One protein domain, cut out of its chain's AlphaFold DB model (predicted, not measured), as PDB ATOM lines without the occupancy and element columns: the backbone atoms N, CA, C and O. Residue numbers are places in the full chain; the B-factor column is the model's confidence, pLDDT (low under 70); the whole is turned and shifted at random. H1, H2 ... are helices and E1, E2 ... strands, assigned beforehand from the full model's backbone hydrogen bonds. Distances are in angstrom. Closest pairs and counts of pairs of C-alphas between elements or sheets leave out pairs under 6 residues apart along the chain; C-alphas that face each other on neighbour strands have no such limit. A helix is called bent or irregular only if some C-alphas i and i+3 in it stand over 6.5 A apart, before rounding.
ATOM      1  N   TRP A   2     -29.039 -20.414 -51.411       72.62
ATOM      2  CA  TRP A   2     -29.923 -19.239 -51.311       72.62
ATOM      3  C   TRP A   2     -31.059 -19.208 -52.350       72.62
ATOM      4  O   TRP A   2     -32.213 -19.062 -51.966       72.62
ATOM      5  N   ASN A   3     -30.773 -19.488 -53.630       75.38
ATOM      6  CA  ASN A   3     -31.792 -19.514 -54.695       75.38
ATOM      7  C   ASN A   3     -32.965 -20.472 -54.402       75.38
ATOM      8  O   ASN A   3     -34.121 -20.152 -54.675       75.38
ATOM      9  N   VAL A   4     -32.677 -21.622 -53.786       76.50
ATOM     10  CA  VAL A   4     -33.688 -22.629 -53.427       76.50
ATOM     11  C   VAL A   4     -34.568 -22.125 -52.284       76.50
ATOM     12  O   VAL A   4     -35.789 -22.234 -52.354       76.50
ATOM     13  N   ILE A   5     -33.964 -21.511 -51.263       74.19
ATOM     14  CA  ILE A   5     -34.696 -20.881 -50.155       74.19
ATOM     15  C   ILE A   5     -35.563 -19.748 -50.695       74.19
ATOM     16  O   ILE A   5     -36.735 -19.658 -50.337       74.19
ATOM     17  N   THR A   6     -35.037 -18.929 -51.610       73.94
ATOM     18  CA  THR A   6     -35.806 -17.825 -52.180       73.94
ATOM     19  C   THR A   6     -36.981 -18.303 -53.029       73.94
ATOM     20  O   THR A   6     -38.060 -17.721 -52.975       73.94
ATOM     21  N   GLU A   7     -36.816 -19.388 -53.784       78.69
ATOM     22  CA  GLU A   7     -37.898 -19.958 -54.584       78.69
ATOM     23  C   GLU A   7     -38.982 -20.591 -53.697       78.69
ATOM     24  O   GLU A   7     -40.176 -20.373 -53.915       78.69
ATOM     25  N   LEU A   8     -38.578 -21.328 -52.660       75.06
ATOM     26  CA  LEU A   8     -39.506 -21.952 -51.720       75.06
ATOM     27  C   LEU A   8     -40.256 -20.917 -50.873       75.06
ATOM     28  O   LEU A   8     -41.470 -21.037 -50.724       75.06
ATOM     29  N   CYS A   9     -39.561 -19.897 -50.365       72.19
ATOM     30  CA  CYS A   9     -40.136 -18.931 -49.430       72.19
ATOM     31  C   CYS A   9     -40.858 -17.774 -50.133       72.19
ATOM     32  O   CYS A   9     -41.947 -17.389 -49.724       72.19
ATOM     33  N   TYR A  10     -40.303 -17.224 -51.218       70.12
ATOM     34  CA  TYR A  10     -40.882 -16.032 -51.853       70.12
ATOM     35  C   TYR A  10     -41.793 -16.349 -53.047       70.12
ATOM     36  O   TYR A  10     -42.724 -15.590 -53.299       70.12
ATOM     37  N   ARG A  11     -41.583 -17.458 -53.783       62.44
ATOM     38  CA  ARG A  11     -42.448 -17.814 -54.933       62.44
ATOM     39  C   ARG A  11     -43.582 -18.778 -54.587       62.44
ATOM     40  O   ARG A  11     -44.646 -18.691 -55.192       62.44
ATOM     41  N   LYS A  12     -43.388 -19.698 -53.635       61.41
ATOM     42  CA  LYS A  12     -44.365 -20.751 -53.298       61.41
ATOM     43  C   LYS A  12     -45.040 -20.525 -51.939       61.41
ATOM     44  O   LYS A  12     -45.085 -21.429 -51.121       61.41
ATOM     45  N   SER A  13     -45.583 -19.321 -51.732       63.34
ATOM     46  CA  SER A  13     -46.766 -18.893 -50.936       63.34
ATOM     47  C   SER A  13     -47.230 -19.646 -49.657       63.34
ATOM     48  O   SER A  13     -48.359 -19.438 -49.211       63.34
ATOM     49  N   ARG A  14     -46.435 -20.517 -49.034       68.31
ATOM     50  CA  ARG A  14     -46.767 -21.221 -47.775       68.31
ATOM     51  C   ARG A  14     -45.582 -21.389 -46.834       68.31
ATOM     52  O   ARG A  14     -45.761 -21.874 -45.717       68.31
ATOM     53  N   PHE A  15     -44.397 -21.011 -47.292       75.06
ATOM     54  CA  PHE A  15     -43.168 -21.059 -46.527       75.06
ATOM     55  C   PHE A  15     -42.633 -19.638 -46.371       75.06
ATOM     56  O   PHE A  15     -42.665 -18.868 -47.323       75.06
ATOM     57  N   GLY A  16     -42.191 -19.286 -45.174       81.88
ATOM     58  CA  GLY A  16     -41.485 -18.052 -44.869       81.88
ATOM     59  C   GLY A  16     -40.030 -18.345 -44.518       81.88
ATOM     60  O   GLY A  16     -39.650 -19.488 -44.265       81.88
ATOM     61  N   TRP A  17     -39.212 -17.301 -44.500       85.06
ATOM     62  CA  TRP A  17     -37.845 -17.351 -43.991       85.06
ATOM     63  C   TRP A  17     -37.776 -16.533 -42.702       85.06
ATOM     64  O   TRP A  17     -38.162 -15.364 -42.708       85.06
ATOM     65  N   ASP A  18     -37.309 -17.142 -41.613       82.12
ATOM     66  CA  ASP A  18     -36.933 -16.423 -40.395       82.12
ATOM     67  C   ASP A  18     -35.412 -16.303 -40.353       82.12
ATOM     68  O   ASP A  18     -34.693 -17.292 -40.175       82.12
ATOM     69  N   ASP A  19     -34.934 -15.076 -40.542       82.12
ATOM     70  CA  ASP A  19     -33.510 -14.785 -40.599       82.12
ATOM     71  C   ASP A  19     -32.828 -14.817 -39.225       82.12
ATOM     72  O   ASP A  19     -31.637 -15.106 -39.147       82.12
ATOM     73  N   ASN A  20     -33.572 -14.601 -38.134       83.94
ATOM     74  CA  ASN A  20     -33.013 -14.615 -36.779       83.94
ATOM     75  C   ASN A  20     -32.699 -16.039 -36.324       83.94
ATOM     76  O   ASN A  20     -31.699 -16.292 -35.657       83.94
ATOM     77  N   LEU A  21     -33.577 -16.973 -36.684       81.50
ATOM     78  CA  LEU A  21     -33.455 -18.381 -36.319       81.50
ATOM     79  C   LEU A  21     -32.867 -19.239 -37.455       81.50
ATOM     80  O   LEU A  21     -32.698 -20.448 -37.274       81.50
ATOM     81  N   LYS A  22     -32.557 -18.619 -38.608       85.25
ATOM     82  CA  LYS A  22     -32.041 -19.244 -39.842       85.25
ATOM     83  C   LYS A  22     -32.824 -20.506 -40.205       85.25
ATOM     84  O   LYS A  22     -32.290 -21.617 -40.280       85.25
ATOM     85  N   MET A  23     -34.131 -20.336 -40.379       85.12
ATOM     86  CA  MET A  23     -35.067 -21.442 -40.564       85.12
ATOM     87  C   MET A  23     -36.176 -21.111 -41.555       85.12
ATOM     88  O   MET A  23     -36.616 -19.969 -41.686       85.12
ATOM     89  N   ILE A  24     -36.672 -22.153 -42.218       81.62
ATOM     90  CA  ILE A  24     -37.864 -22.057 -43.055       81.62
ATOM     91  C   ILE A  24     -39.086 -22.242 -42.151       81.62
ATOM     92  O   ILE A  24     -39.255 -23.286 -41.516       81.62
ATOM     93  N   THR A  25     -39.935 -21.224 -42.091       78.62
ATOM     94  CA  THR A  25     -41.217 -21.247 -41.386       78.62
ATOM     95  C   THR A  25     -42.322 -21.689 -42.341       78.62
ATOM     96  O   THR A  25     -42.217 -21.504 -43.548       78.62
ATOM     97  N   CYS A  26     -43.386 -22.326 -41.853       74.88
ATOM     98  CA  CYS A  26     -44.520 -22.723 -42.697       74.88
ATOM     99  C   CYS A  26     -45.842 -22.321 -42.050       74.88
ATOM    100  O   CYS A  26     -46.102 -22.683 -40.898       74.88
ATOM    101  N   ASP A  27     -46.698 -21.625 -42.805       68.38
ATOM    102  CA  ASP A  27     -48.010 -21.184 -42.329       68.38
ATOM    103  C   ASP A  27     -49.039 -22.332 -42.437       68.38
ATOM    104  O   ASP A  27     -49.797 -22.515 -43.390       68.38
ATOM    105  N   ARG A  28     -48.899 -23.238 -41.468       62.62
ATOM    106  CA  ARG A  28     -49.871 -24.155 -40.858       62.62
ATOM    107  C   ARG A  28     -51.055 -24.662 -41.704       62.62
ATOM    108  O   ARG A  28     -52.210 -24.428 -41.371       62.62
ATOM    109  N   LYS A  29     -50.759 -25.556 -42.659       60.84
ATOM    110  CA  LYS A  29     -51.482 -26.840 -42.886       60.84
ATOM    111  C   LYS A  29     -50.512 -27.916 -43.390       60.84
ATOM    112  O   LYS A  29     -50.721 -28.533 -44.435       60.84
ATOM    113  N   ALA A  30     -49.400 -28.095 -42.683       58.88
ATOM    114  CA  ALA A  30     -48.458 -29.160 -42.996       58.88
ATOM    115  C   ALA A  30     -49.112 -30.528 -42.759       58.88
ATOM    116  O   ALA A  30     -49.818 -30.721 -41.766       58.88
ATOM    117  N   ARG A  31     -48.886 -31.469 -43.682       59.62
ATOM    118  CA  ARG A  31     -49.336 -32.858 -43.519       59.62
ATOM    119  C   ARG A  31     -48.748 -33.431 -42.217       59.62
ATOM    120  O   ARG A  31     -47.594 -33.114 -41.917       59.62
ATOM    121  N   PRO A  32     -49.491 -34.268 -41.466       67.94
ATOM    122  CA  PRO A  32     -49.035 -34.820 -40.183       67.94
ATOM    123  C   PRO A  32     -47.645 -35.468 -40.264       67.94
ATOM    124  O   PRO A  32     -46.818 -35.290 -39.378       67.94
ATOM    125  N   GLU A  33     -47.363 -36.122 -41.389       68.75
ATOM    126  CA  GLU A  33     -46.115 -36.836 -41.692       68.75
ATOM    127  C   GLU A  33     -44.857 -35.948 -41.681       68.75
ATOM    128  O   GLU A  33     -43.761 -36.424 -41.388       68.75
ATOM    129  N   TYR A  34     -44.994 -34.646 -41.960       68.19
ATOM    130  CA  TYR A  34     -43.857 -33.721 -42.057       68.19
ATOM    131  C   TYR A  34     -43.732 -32.782 -40.855       68.19
ATOM    132  O   TYR A  34     -42.861 -31.913 -40.858       68.19
ATOM    133  N   GLN A  35     -44.547 -32.965 -39.808       67.56
ATOM    134  CA  GLN A  35     -44.474 -32.158 -38.583       67.56
ATOM    135  C   GLN A  35     -43.082 -32.181 -37.952       67.56
ATOM    136  O   GLN A  35     -42.614 -31.157 -37.465       67.56
ATOM    137  N   GLN A  36     -42.393 -33.321 -38.035       76.00
ATOM    138  CA  GLN A  36     -41.041 -33.481 -37.504       76.00
ATOM    139  C   GLN A  36     -39.984 -32.606 -38.192       76.00
ATOM    140  O   GLN A  36     -38.888 -32.471 -37.658       76.00
ATOM    141  N   TYR A  37     -40.262 -32.044 -39.369       71.00
ATOM    142  CA  TYR A  37     -39.325 -31.192 -40.111       71.00
ATOM    143  C   TYR A  37     -39.721 -29.716 -40.088       71.00
ATOM    144  O   TYR A  37     -38.979 -28.876 -40.594       71.00
ATOM    145  N   LEU A  38     -40.874 -29.388 -39.505       74.00
ATOM    146  CA  LEU A  38     -41.314 -28.007 -39.401       74.00
ATOM    147  C   LEU A  38     -40.429 -27.256 -38.426       74.00
ATOM    148  O   LEU A  38     -40.122 -27.750 -37.341       74.00
ATOM    149  N   ASN A  39     -40.096 -26.025 -38.803       75.94
ATOM    150  CA  ASN A  39     -39.502 -25.055 -37.906       75.94
ATOM    151  C   ASN A  39     -38.214 -25.565 -37.223       75.94
ATOM    152  O   ASN A  39     -37.961 -25.278 -36.054       75.94
ATOM    153  N   LYS A  40     -37.385 -26.310 -37.957       81.81
ATOM    154  CA  LYS A  40     -36.037 -26.672 -37.515       81.81
ATOM    155  C   LYS A  40     -35.027 -25.644 -38.014       81.81
ATOM    156  O   LYS A  40     -35.068 -25.251 -39.178       81.81
ATOM    157  N   LYS A  41     -34.121 -25.236 -37.124       82.00
ATOM    158  CA  LYS A  41     -32.958 -24.410 -37.472       82.00
ATOM    159  C   LYS A  41     -32.034 -25.173 -38.419       82.00
ATOM    160  O   LYS A  41     -31.840 -26.379 -38.253       82.00
ATOM    161  N   ILE A  42     -31.463 -24.471 -39.391       84.06
ATOM    162  CA  ILE A  42     -30.388 -25.015 -40.220       84.06
ATOM    163  C   ILE A  42     -29.084 -24.787 -39.455       84.06
ATOM    164  O   ILE A  42     -28.642 -23.652 -39.285       84.06
ATOM    165  N   GLU A  43     -28.494 -25.863 -38.938       82.81
ATOM    166  CA  GLU A  43     -27.207 -25.780 -38.244       82.81
ATOM    167  C   GLU A  43     -26.101 -25.398 -39.235       82.81
ATOM    168  O   GLU A  43     -26.108 -25.851 -40.380       82.81
ATOM    169  N   PHE A  44     -25.174 -24.539 -38.800       83.12
ATOM    170  CA  PHE A  44     -24.054 -24.043 -39.615       83.12
ATOM    171  C   PHE A  44     -24.474 -23.302 -40.897       83.12
ATOM    172  O   PHE A  44     -23.744 -23.292 -41.893       83.12
ATOM    173  N   TYR A  45     -25.650 -22.663 -40.895       79.25
ATOM    174  CA  TYR A  45     -26.116 -21.886 -42.045       79.25
ATOM    175  C   TYR A  45     -25.102 -20.817 -42.464       79.25
ATOM    176  O   TYR A  45     -24.761 -20.741 -43.637       79.25
ATOM    177  N   ASP A  46     -24.572 -20.038 -41.520       78.06
ATOM    178  CA  ASP A  46     -23.641 -18.953 -41.842       78.06
ATOM    179  C   ASP A  46     -22.310 -19.486 -42.400       78.06
ATOM    180  O   ASP A  46     -21.772 -18.937 -43.359       78.06
ATOM    181  N   GLU A  47     -21.816 -20.610 -41.875       80.69
ATOM    182  CA  GLU A  47     -20.586 -21.254 -42.353       80.69
ATOM    183  C   GLU A  47     -20.754 -21.815 -43.774       80.69
ATOM    184  O   GLU A  47     -19.894 -21.634 -44.635       80.69
ATOM    185  N   THR A  48     -21.893 -22.450 -44.058       70.00
ATOM    186  CA  THR A  48     -22.182 -23.042 -45.377       70.00
ATOM    187  C   THR A  48     -22.662 -22.017 -46.407       70.00
ATOM    188  O   THR A  48     -22.433 -22.195 -47.607       70.00
ATOM    189  N   ALA A  49     -23.272 -20.912 -45.971       66.19
ATOM    190  CA  ALA A  49     -23.644 -19.792 -46.829       66.19
ATOM    191  C   ALA A  49     -22.406 -19.092 -47.402       66.19
ATOM    192  O   ALA A  49     -22.418 -18.722 -48.575       66.19
ATOM    193  N   VAL A  50     -21.327 -18.978 -46.619       65.44
ATOM    194  CA  VAL A  50     -20.042 -18.441 -47.095       65.44
ATOM    195  C   VAL A  50     -19.445 -19.339 -48.180       65.44
ATOM    196  O   VAL A  50     -19.071 -18.834 -49.235       65.44
ATOM    197  N   VAL A  51     -19.453 -20.665 -47.992       58.81
ATOM    198  CA  VAL A  51     -18.912 -21.628 -48.977       58.81
ATOM    199  C   VAL A  51     -19.647 -21.563 -50.324       58.81
ATOM    200  O   VAL A  51     -19.046 -21.782 -51.371       58.81
ATOM    201  N   VAL A  52     -20.941 -21.230 -50.319       56.78
ATOM    202  CA  VAL A  52     -21.755 -21.084 -51.541       56.78
ATOM    203  C   VAL A  52     -21.756 -19.638 -52.077       56.78
ATOM    204  O   VAL A  52     -22.192 -19.403 -53.201       56.78
ATOM    205  N   GLY A  53     -21.280 -18.668 -51.291       53.31
ATOM    206  CA  GLY A  53     -21.324 -17.230 -51.584       53.31
ATOM    207  C   GLY A  53     -20.009 -16.613 -52.071       53.31
ATOM    208  O   GLY A  53     -20.012 -15.456 -52.487       53.31
TER     209      GLY A  53
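What this domain is: This is residues 2 to 53 of the 170 residues of an uncharacterized protein of Camellia sinensis var. sinensis (UniProt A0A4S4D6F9). A small two-stranded hairpin, E1 and E2, is in the middle of this domain, and the helix H1 packs on it, mainly by E1, with its residues 5 to 10. After E2 the rest of the printed part makes a loose loop: residues 31 to 36, of which 32 to 36 belong to H2, stand free at one end, and the stretch after H2 leads back past E2 to H3 at the other end, near the start of H1. The printed part has 52 residues, with three named helices and two named strands in the order H1, E1, E2, H2, H3; the two strands are antiparallel, and the class is mixed, helices and strands. It is only just compact, close to loose, with a radius of gyration of the C-alphas of 11.7 A, and only just elongated, with spans of 34 by 22 by 18 A.

How they stand to each other: The sheet has two strands, E1, residues 15 to 18, and E2, residues 23 to 26, antiparallel neighbours that form a hairpin, with 143 degrees between their directions. The C-alphas of residues 15 and 26 face each other at 4.4 A. N 16 and O 25 are within hydrogen-bond range at 2.8 A, as are N 23 and O 18 at 3.1 A. H1, residues 2 to 11, has 6 pairs of C-alphas within 8 A of E1; the closest C-alphas are those of Cys 9 and Phe 15, 4.7 A apart. With E2 it has 2 such pairs, the closest being the C-alphas of Cys 9 and Ile 24 at 7.5 A. H3, residues 45 to 53, is close to H1 but not clearly touching, with the C-alphas of Trp 2 and Ala 49 closest at 7.7 A; their lines are about perpendicular at 73 degrees. H3 is apart from both strands. H2, residues 32 to 37, is apart from H1, E1 and H3. In H1 every O i to N i+4 pair is within hydrogen-bond range; in H3 4 of 5 are, and in H2 0 of 2, beside 2 of 3 O i to N i+3 pairs.

Where its parts are: E1 measures 9.9 A from first to last C-alpha and E2 9.8 A; C-alpha 15 is at (-43.168, -21.059, -46.527). H1 begins at C-alpha 2, (-29.923, -19.239, -51.311), and measures 13.1 A. It is neither bent nor irregular, but only just: C-alphas 8 and 11 are 6.0 A apart. H2, 10.4 A long, is irregular, with C-alphas 33 and 36 7.4 A apart. H3 measures 11.6 A and ends at C-alpha 53, (-21.324, -17.230, -51.584).

The domain as a whole: The two C-alphas farthest apart are those of Pro 32 and Gly 53, 34.7 A, while the first and last printed C-alphas are 8.8 A apart. The printed part has no cut. The links from H1 to E1, E1 to E2 and E2 to H2 are tight, and the link from H2 to H3 is short. The mean pLDDT of the printed part is 73.1; residues 11 to 14, 27 to 35 and 49 to 53 are under 70.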